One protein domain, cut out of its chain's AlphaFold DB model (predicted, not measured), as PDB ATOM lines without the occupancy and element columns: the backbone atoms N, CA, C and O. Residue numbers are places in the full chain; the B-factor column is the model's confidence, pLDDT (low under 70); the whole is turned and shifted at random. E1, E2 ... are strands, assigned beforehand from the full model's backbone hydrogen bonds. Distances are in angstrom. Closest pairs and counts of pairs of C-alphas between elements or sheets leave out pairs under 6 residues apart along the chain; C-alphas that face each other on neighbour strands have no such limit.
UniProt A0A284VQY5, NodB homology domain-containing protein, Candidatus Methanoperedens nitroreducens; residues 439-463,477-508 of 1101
ATOM      1  N   ILE A 439     365.445 239.479 238.224       54.34
ATOM      2  CA  ILE A 439     364.117 238.919 238.658       54.34
ATOM      3  C   ILE A 439     363.416 239.673 239.830       54.34
ATOM      4  O   ILE A 439     364.028 239.852 240.881       54.34
ATOM      5  N   TYR A 440     362.104 239.986 239.741       65.88
ATOM      6  CA  TYR A 440     361.220 240.426 240.864       65.88
ATOM      7  C   TYR A 440     359.838 239.717 240.890       65.88
ATOM      8  O   TYR A 440     359.457 239.137 239.879       65.88
ATOM      9  N   VAL A 441     359.088 239.752 242.020       77.44
ATOM     10  CA  VAL A 441     357.793 239.036 242.254       77.44
ATOM     11  C   VAL A 441     356.544 239.925 242.067       77.44
ATOM     12  O   VAL A 441     356.456 240.965 242.731       77.44
ATOM     13  N   PRO A 442     355.565 239.550 241.209       81.56
ATOM     14  CA  PRO A 442     354.343 240.327 240.951       81.56
ATOM     15  C   PRO A 442     353.220 240.084 241.996       81.56
ATOM     16  O   PRO A 442     353.208 239.054 242.672       81.56
ATOM     17  N   PRO A 443     352.253 241.013 242.160       85.69
ATOM     18  CA  PRO A 443     351.110 240.863 243.069       85.69
ATOM     19  C   PRO A 443     350.070 239.854 242.544       85.69
ATOM     20  O   PRO A 443     349.974 239.623 241.345       85.69
ATOM     21  N   SER A 444     349.257 239.261 243.431       89.81
ATOM     22  CA  SER A 444     348.238 238.264 243.034       89.81
ATOM     23  C   SER A 444     347.077 238.906 242.252       89.81
ATOM     24  O   SER A 444     346.672 240.009 242.622       89.81
ATOM     25  N   PRO A 445     346.509 238.254 241.216       90.44
ATOM     26  CA  PRO A 445     345.380 238.801 240.453       90.44
ATOM     27  C   PRO A 445     344.099 238.933 241.300       90.44
ATOM     28  O   PRO A 445     343.979 238.295 242.343       90.44
ATOM     29  N   ALA A 446     343.129 239.745 240.861       87.62
ATOM     30  CA  ALA A 446     341.881 240.013 241.591       87.62
ATOM     31  C   ALA A 446     340.645 240.100 240.668       87.62
ATOM     32  O   ALA A 446     340.775 240.290 239.463       87.62
ATOM     33  N   ASN A 447     339.436 240.018 241.242       89.25
ATOM     34  CA  ASN A 447     338.144 240.247 240.565       89.25
ATOM     35  C   ASN A 447     337.905 239.406 239.298       89.25
ATOM     36  O   ASN A 447     337.528 239.947 238.255       89.25
ATOM     37  N   ILE A 448     338.117 238.091 239.386       92.62
ATOM     38  CA  ILE A 448     337.810 237.188 238.277       92.62
ATOM     39  C   ILE A 448     336.294 237.135 238.011       92.62
ATOM     40  O   ILE A 448     335.501 236.989 238.940       92.62
ATOM     41  N   ASN A 449     335.905 237.302 236.749       91.12
ATOM     42  CA  ASN A 449     334.536 237.231 236.239       91.12
ATOM     43  C   ASN A 449     334.508 236.442 234.925       91.12
ATOM     44  O   ASN A 449     335.520 236.348 234.230       91.12
ATOM     45  N   SER A 450     333.330 235.956 234.528       90.06
ATOM     46  CA  SER A 450     333.151 235.222 233.270       90.06
ATOM     47  C   SER A 450     331.900 235.656 232.510       90.06
ATOM     48  O   SER A 450     330.843 235.820 233.118       90.06
ATOM     49  N   THR A 451     331.993 235.739 231.185       89.75
ATOM     50  CA  THR A 451     330.842 235.763 230.268       89.75
ATOM     51  C   THR A 451     330.822 234.490 229.427       89.75
ATOM     52  O   THR A 451     331.870 233.913 229.149       89.75
ATOM     53  N   THR A 452     329.636 234.018 229.050       84.81
ATOM     54  CA  THR A 452     329.464 232.715 228.388       84.81
ATOM     55  C   THR A 452     328.663 232.843 227.097       84.81
ATOM     56  O   THR A 452     327.681 233.585 227.063       84.81
ATOM     57  N   GLY A 453     329.024 232.063 226.082       77.25
ATOM     58  CA  GLY A 453     328.173 231.711 224.940       77.25
ATOM     59  C   GLY A 453     328.232 230.201 224.693       77.25
ATOM     60  O   GLY A 453     328.973 229.519 225.380       77.25
ATOM     61  N   ASN A 454     327.483 229.672 223.727       69.25
ATOM     62  CA  ASN A 454     327.150 228.233 223.628       69.25
ATOM     63  C   ASN A 454     328.321 227.233 223.609       69.25
ATOM     64  O   ASN A 454     328.135 226.080 223.972       69.25
ATOM     65  N   PHE A 455     329.530 227.665 223.247       79.44
ATOM     66  CA  PHE A 455     330.730 226.812 223.198       79.44
ATOM     67  C   PHE A 455     331.974 227.539 223.695       79.44
ATOM     68  O   PHE A 455     333.093 227.264 223.262       79.44
ATOM     69  N   TRP A 456     331.776 228.573 224.510       86.38
ATOM     70  CA  TRP A 456     332.889 229.374 224.973       86.38
ATOM     71  C   TRP A 456     332.604 230.086 226.284       86.38
ATOM     72  O   TRP A 456     331.488 230.526 226.572       86.38
ATOM     73  N   ILE A 457     333.663 230.256 227.064       89.69
ATOM     74  CA  ILE A 457     333.672 231.062 228.275       89.69
ATOM     75  C   ILE A 457     334.797 232.074 228.136       89.69
ATOM     76  O   ILE A 457     335.948 231.714 227.905       89.69
ATOM     77  N   ASN A 458     334.475 233.352 228.284       91.69
ATOM     78  CA  ASN A 458     335.472 234.402 228.355       91.69
ATOM     79  C   ASN A 458     335.657 234.834 229.808       91.69
ATOM     80  O   ASN A 458     334.778 235.467 230.396       91.69
ATOM     81  N   TYR A 459     336.808 234.500 230.377       93.56
ATOM     82  CA  TYR A 459     337.214 234.939 231.704       93.56
ATOM     83  C   TYR A 459     337.933 236.278 231.626       93.56
ATOM     84  O   TYR A 459     338.727 236.518 230.719       93.56
ATOM     85  N   THR A 460     337.688 237.140 232.606       92.62
ATOM     86  CA  THR A 460     338.367 238.430 232.777       92.62
ATOM     87  C   THR A 460     338.755 238.612 234.234       92.62
ATOM     88  O   THR A 460     338.034 238.174 235.125       92.62
ATOM     89  N   TRP A 461     339.893 239.249 234.491       93.62
ATOM     90  CA  TRP A 461     340.347 239.599 235.836       93.62
ATOM     91  C   TRP A 461     341.121 240.918 235.811       93.62
ATOM     92  O   TRP A 461     341.414 241.482 234.754       93.62
ATOM     93  N   LEU A 462     341.444 241.440 236.989       88.94
ATOM     94  CA  LEU A 462     342.242 242.647 237.160       88.94
ATOM     95  C   LEU A 462     343.626 242.310 237.738       88.94
ATOM     96  O   LEU A 462     343.753 241.355 238.514       88.94
ATOM     97  N   PRO A 463     344.663 243.096 237.399       81.25
ATOM     98  CA  PRO A 463     345.950 243.012 238.079       81.25
ATOM     99  C   PRO A 463     345.807 243.314 239.574       81.25
ATOM    100  O   PRO A 463     345.010 244.164 239.980       81.25
ATOM    101  N   ASN A 477     341.172 223.787 233.264       87.62
ATOM    102  CA  ASN A 477     340.905 222.347 233.371       87.62
ATOM    103  C   ASN A 477     342.178 221.499 233.593       87.62
ATOM    104  O   ASN A 477     342.303 220.387 233.085       87.62
ATOM    105  N   GLY A 478     343.148 222.039 234.338       83.31
ATOM    106  CA  GLY A 478     344.436 221.397 234.618       83.31
ATOM    107  C   GLY A 478     345.513 221.594 233.542       83.31
ATOM    108  O   GLY A 478     346.674 221.273 233.792       83.31
ATOM    109  N   THR A 479     345.174 222.169 232.384       87.88
ATOM    110  CA  THR A 479     346.137 222.520 231.330       87.88
ATOM    111  C   THR A 479     346.669 223.928 231.554       87.88
ATOM    112  O   THR A 479     345.901 224.866 231.750       87.88
ATOM    113  N   TRP A 480     347.988 224.090 231.537       90.56
ATOM    114  CA  TRP A 480     348.626 225.378 231.793       90.56
ATOM    115  C   TRP A 480     348.837 226.188 230.514       90.56
ATOM    116  O   TRP A 480     349.390 225.689 229.535       90.56
ATOM    117  N   TYR A 481     348.457 227.461 230.566       89.06
ATOM    118  CA  TYR A 481     348.683 228.468 229.539       89.06
ATOM    119  C   TYR A 481     349.435 229.631 230.178       89.06
ATOM    120  O   TYR A 481     348.920 230.324 231.053       89.06
ATOM    121  N   ASN A 482     350.676 229.832 229.755       90.38
ATOM    122  CA  ASN A 482     351.545 230.862 230.309       90.38
ATOM    123  C   ASN A 482     351.582 232.079 229.388       90.38
ATOM    124  O   ASN A 482     351.461 231.941 228.170       90.38
ATOM    125  N   GLY A 483     351.794 233.264 229.956       85.56
ATOM    126  CA  GLY A 483     351.920 234.488 229.167       85.56
ATOM    127  C   GLY A 483     350.595 235.102 228.705       85.56
ATOM    128  O   GLY A 483     350.595 235.886 227.758       85.56
ATOM    129  N   THR A 484     349.464 234.762 229.327       87.88
ATOM    130  CA  THR A 484     348.162 235.320 228.945       87.88
ATOM    131  C   THR A 484     348.033 236.782 229.375       87.88
ATOM    132  O   THR A 484     348.747 237.262 230.259       87.88
ATOM    133  N   THR A 485     347.098 237.505 228.763       89.06
ATOM    134  CA  THR A 485     346.682 238.837 229.224       89.06
ATOM    135  C   THR A 485     345.670 238.700 230.367       89.06
ATOM    136  O   THR A 485     345.489 237.615 230.913       89.06
ATOM    137  N   ASN A 486     345.006 239.788 230.757       89.12
ATOM    138  CA  ASN A 486     343.993 239.810 231.816       89.12
ATOM    139  C   ASN A 486     342.613 239.259 231.393       89.12
ATOM    140  O   ASN A 486     341.604 239.497 232.060       89.12
ATOM    141  N   THR A 487     342.565 238.559 230.262       91.50
ATOM    142  CA  THR A 487     341.385 237.887 229.734       91.50
ATOM    143  C   THR A 487     341.808 236.555 229.129       91.50
ATOM    144  O   THR A 487     342.905 236.436 228.580       91.50
ATOM    145  N   TYR A 488     340.939 235.554 229.208       91.94
ATOM    146  CA  TYR A 488     341.147 234.280 228.541       91.94
ATOM    147  C   TYR A 488     339.844 233.750 227.966       91.94
ATOM    148  O   TYR A 488     338.868 233.557 228.690       91.94
ATOM    149  N   TYR A 489     339.868 233.500 226.661       90.88
ATOM    150  CA  TYR A 489     338.755 232.939 225.919       90.88
ATOM    151  C   TYR A 489     338.948 231.430 225.791       90.88
ATOM    152  O   TYR A 489     339.770 230.963 225.004       90.88
ATOM    153  N   ASP A 490     338.197 230.679 226.585       87.75
ATOM    154  CA  ASP A 490     338.153 229.227 226.537       87.75
ATOM    155  C   ASP A 490     337.063 228.793 225.555       87.75
ATOM    156  O   ASP A 490     335.879 228.911 225.855       87.75
ATOM    157  N   ASN A 491     337.457 228.299 224.383       87.12
ATOM    158  CA  ASN A 491     336.565 227.658 223.408       87.12
ATOM    159  C   ASN A 491     336.739 226.134 223.367       87.12
ATOM    160  O   ASN A 491     336.301 225.484 222.419       87.12
ATOM    161  N   THR A 492     337.445 225.575 224.351       80.12
ATOM    162  CA  THR A 492     337.711 224.136 224.448       80.12
ATOM    163  C   THR A 492     336.627 223.407 225.234       80.12
ATOM    164  O   THR A 492     336.543 222.180 225.194       80.12
ATOM    165  N   VAL A 493     335.762 224.160 225.919       75.81
ATOM    166  CA  VAL A 493     334.546 223.637 226.527       75.81
ATOM    167  C   VAL A 493     333.518 223.285 225.462       75.81
ATOM    168  O   VAL A 493     332.961 224.148 224.787       75.81
ATOM    169  N   GLY A 494     333.248 221.988 225.341       70.94
ATOM    170  CA  GLY A 494     332.075 221.510 224.623       70.94
ATOM    171  C   GLY A 494     330.769 221.946 225.305       70.94
ATOM    172  O   GLY A 494     330.795 222.453 226.435       70.94
ATOM    173  N   PRO A 495     329.624 221.726 224.642       71.00
ATOM    174  CA  PRO A 495     328.316 221.994 225.233       71.00
ATOM    175  C   PRO A 495     328.166 221.315 226.600       71.00
ATOM    176  O   PRO A 495     328.716 220.237 226.841       71.00
ATOM    177  N   HIS A 496     327.490 221.993 227.535       74.81
ATOM    178  CA  HIS A 496     327.335 221.612 228.958       74.81
ATOM    179  C   HIS A 496     328.607 221.562 229.798       74.81
ATOM    180  O   HIS A 496     328.521 221.300 231.006       74.81
ATOM    181  N   GLY A 497     329.761 221.812 229.181       77.50
ATOM    182  CA  GLY A 497     331.074 221.690 229.784       77.50
ATOM    183  C   GLY A 497     331.275 222.633 230.964       77.50
ATOM    184  O   GLY A 497     330.832 223.785 230.972       77.50
ATOM    185  N   TRP A 498     331.980 222.125 231.971       83.38
ATOM    186  CA  TRP A 498     332.548 222.945 233.031       83.38
ATOM    187  C   TRP A 498     333.964 223.355 232.649       83.38
ATOM    188  O   TRP A 498     334.756 222.534 232.188       83.38
ATOM    189  N   SER A 499     334.286 224.621 232.889       88.69
ATOM    190  CA  SER A 499     335.655 225.119 232.865       88.69
ATOM    191  C   SER A 499     336.023 225.609 234.257       88.69
ATOM    192  O   SER A 499     335.307 226.412 234.860       88.69
ATOM    193  N   ASN A 500     337.123 225.082 234.783       91.25
ATOM    194  CA  ASN A 500     337.826 225.644 235.927       91.25
ATOM    195  C   ASN A 500     339.004 226.446 235.395       91.25
ATOM    196  O   ASN A 500     339.846 225.879 234.702       91.25
ATOM    197  N   ILE A 501     339.099 227.715 235.773       93.25
ATOM    198  CA  ILE A 501     340.293 228.525 235.553       93.25
ATOM    199  C   ILE A 501     340.934 228.885 236.891       93.25
ATOM    200  O   ILE A 501     340.250 229.238 237.849       93.25
ATOM    201  N   THR A 502     342.261 228.834 236.947       94.00
ATOM    202  CA  THR A 502     343.092 229.378 238.027       94.00
ATOM    203  C   THR A 502     344.138 230.302 237.425       94.00
ATOM    204  O   THR A 502     344.820 229.904 236.493       94.00
ATOM    205  N   VAL A 503     344.289 231.517 237.945       93.94
ATOM    206  CA  VAL A 503     345.113 232.586 237.370       93.94
ATOM    207  C   VAL A 503     346.171 233.040 238.367       93.94
ATOM    208  O   VAL A 503     345.846 233.449 239.483       93.94
ATOM    209  N   TRP A 504     347.427 233.041 237.928       93.44
ATOM    210  CA  TRP A 504     348.581 233.594 238.634       93.44
ATOM    211  C   TRP A 504     349.148 234.774 237.849       93.44
ATOM    212  O   TRP A 504     349.190 234.729 236.622       93.44
ATOM    213  N   ALA A 505     349.608 235.824 238.525       90.38
ATOM    214  CA  ALA A 505     350.351 236.888 237.860       90.38
ATOM    215  C   ALA A 505     351.795 236.428 237.649       90.38
ATOM    216  O   ALA A 505     352.367 235.751 238.501       90.38
ATOM    217  N   TYR A 506     352.385 236.793 236.521       87.56
ATOM    218  CA  TYR A 506     353.742 236.432 236.158       87.56
ATOM    219  C   TYR A 506     354.529 237.661 235.723       87.56
ATOM    220  O   TYR A 506     354.015 238.630 235.161       87.56
ATOM    221  N   ASN A 507     355.812 237.597 236.014       80.00
ATOM    222  CA  ASN A 507     356.777 238.619 235.709       80.00
ATOM    223  C   ASN A 507     357.949 237.965 234.990       80.00
ATOM    224  O   ASN A 507     358.499 236.978 235.476       80.00
ATOM    225  N   LEU A 508     358.293 238.508 233.827       74.75
ATOM    226  CA  LEU A 508     359.249 237.958 232.872       74.75
ATOM    227  C   LEU A 508     360.694 238.398 233.155       74.75
ATOM    228  O   LEU A 508     361.620 238.021 232.443       74.75
TER     229      LEU A 508
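What this domain is: This is residues 439 to 463 and 477 to 508 of the 1101 residues of the protein "NodB homology domain-containing protein" of Candidatus Methanoperedens nitroreducens (UniProt A0A284VQY5). A small wall of three antiparallel strands, E1, E2 and E4, has the long strand E5 running over one of its faces with few contacts, an open arrangement. E3 lies past the E4 side of this wall and turns toward E5, while the tail of residues 439 to 445 leads into E1. The printed part has 57 residues with no named helix and five named strands, in the order E1, E2, E3, E4, E5 along the chain; the sheet's order is E1, E2, E4, and the class is all strand. The whole is only just loose, close to compact, with a radius of gyration of the C-alphas of 12.5 A, and only just elongated, spanning 42 by 21 by 13 A.

Where its parts are: Begin at Ile 439 and read on to C-alpha 446 at (341.881, 240.013, 241.591), where E1 starts; it covers residues 446 to 453 and is 23.1 A long. E2 follows at residues 456 to 462, 20.3 A long. Beyond the cut, look for E3 at residues 479 to 484, 13.2 A, and then E4 at residues 487 to 490, 9.8 A, starting from C-alpha 487 at (341.385, 237.887, 229.734). The longest strand, E5, covers residues 498 to 507, measures 29.0 A, and ends at C-alpha 507 at (356.777, 238.619, 235.709).

How they stand to each other: Start with the hairpin of E1 and E2, antiparallel at 161 degrees; the C-alphas of Ile 448 and Trp 461 face each other at 4.3 A, and N 449 and O 460 are within hydrogen-bond range at 2.8 A. On to E2 and E4, antiparallel at 162 degrees: the C-alphas of Asn 458 and Tyr 489 face each other at 4.3 A, and N 459 and O 488 are within hydrogen-bond range at 2.8 A. E1 and E4 are the edge strands and E2 is the inner one. E3 and E5 pair with no named strand. E5 and E1 are near each other, with 6 pairs of C-alphas within 10 A. The closest C-alphas of E2 and E5 are those of Ile 457 and Ser 499, 7.8 A apart. The closest of E3 and E5 are those of Gly 483 and Tyr 506, 7.5 A apart. E3 and E4 meet only through their link, and E3 is apart from E1 and from E2.

The domain as a whole: Look for the two C-alphas farthest apart at Ile 439 and Pro 495, 41.8 A, while those of Ile 439 and Leu 508 are 7.6 A apart. Residues 464 to 476 are not printed, and C-alphas 463 and 477 are 21.8 A apart across this cut, on the link from E2 to E3. Of the links that are printed whole, E1 to E2 and E3 to E4 are tight, and E4 to E5 is short. The mean pLDDT of the printed part is 85.3; in the B-factor column, residues 439 to 440 and residue 454 are under 70.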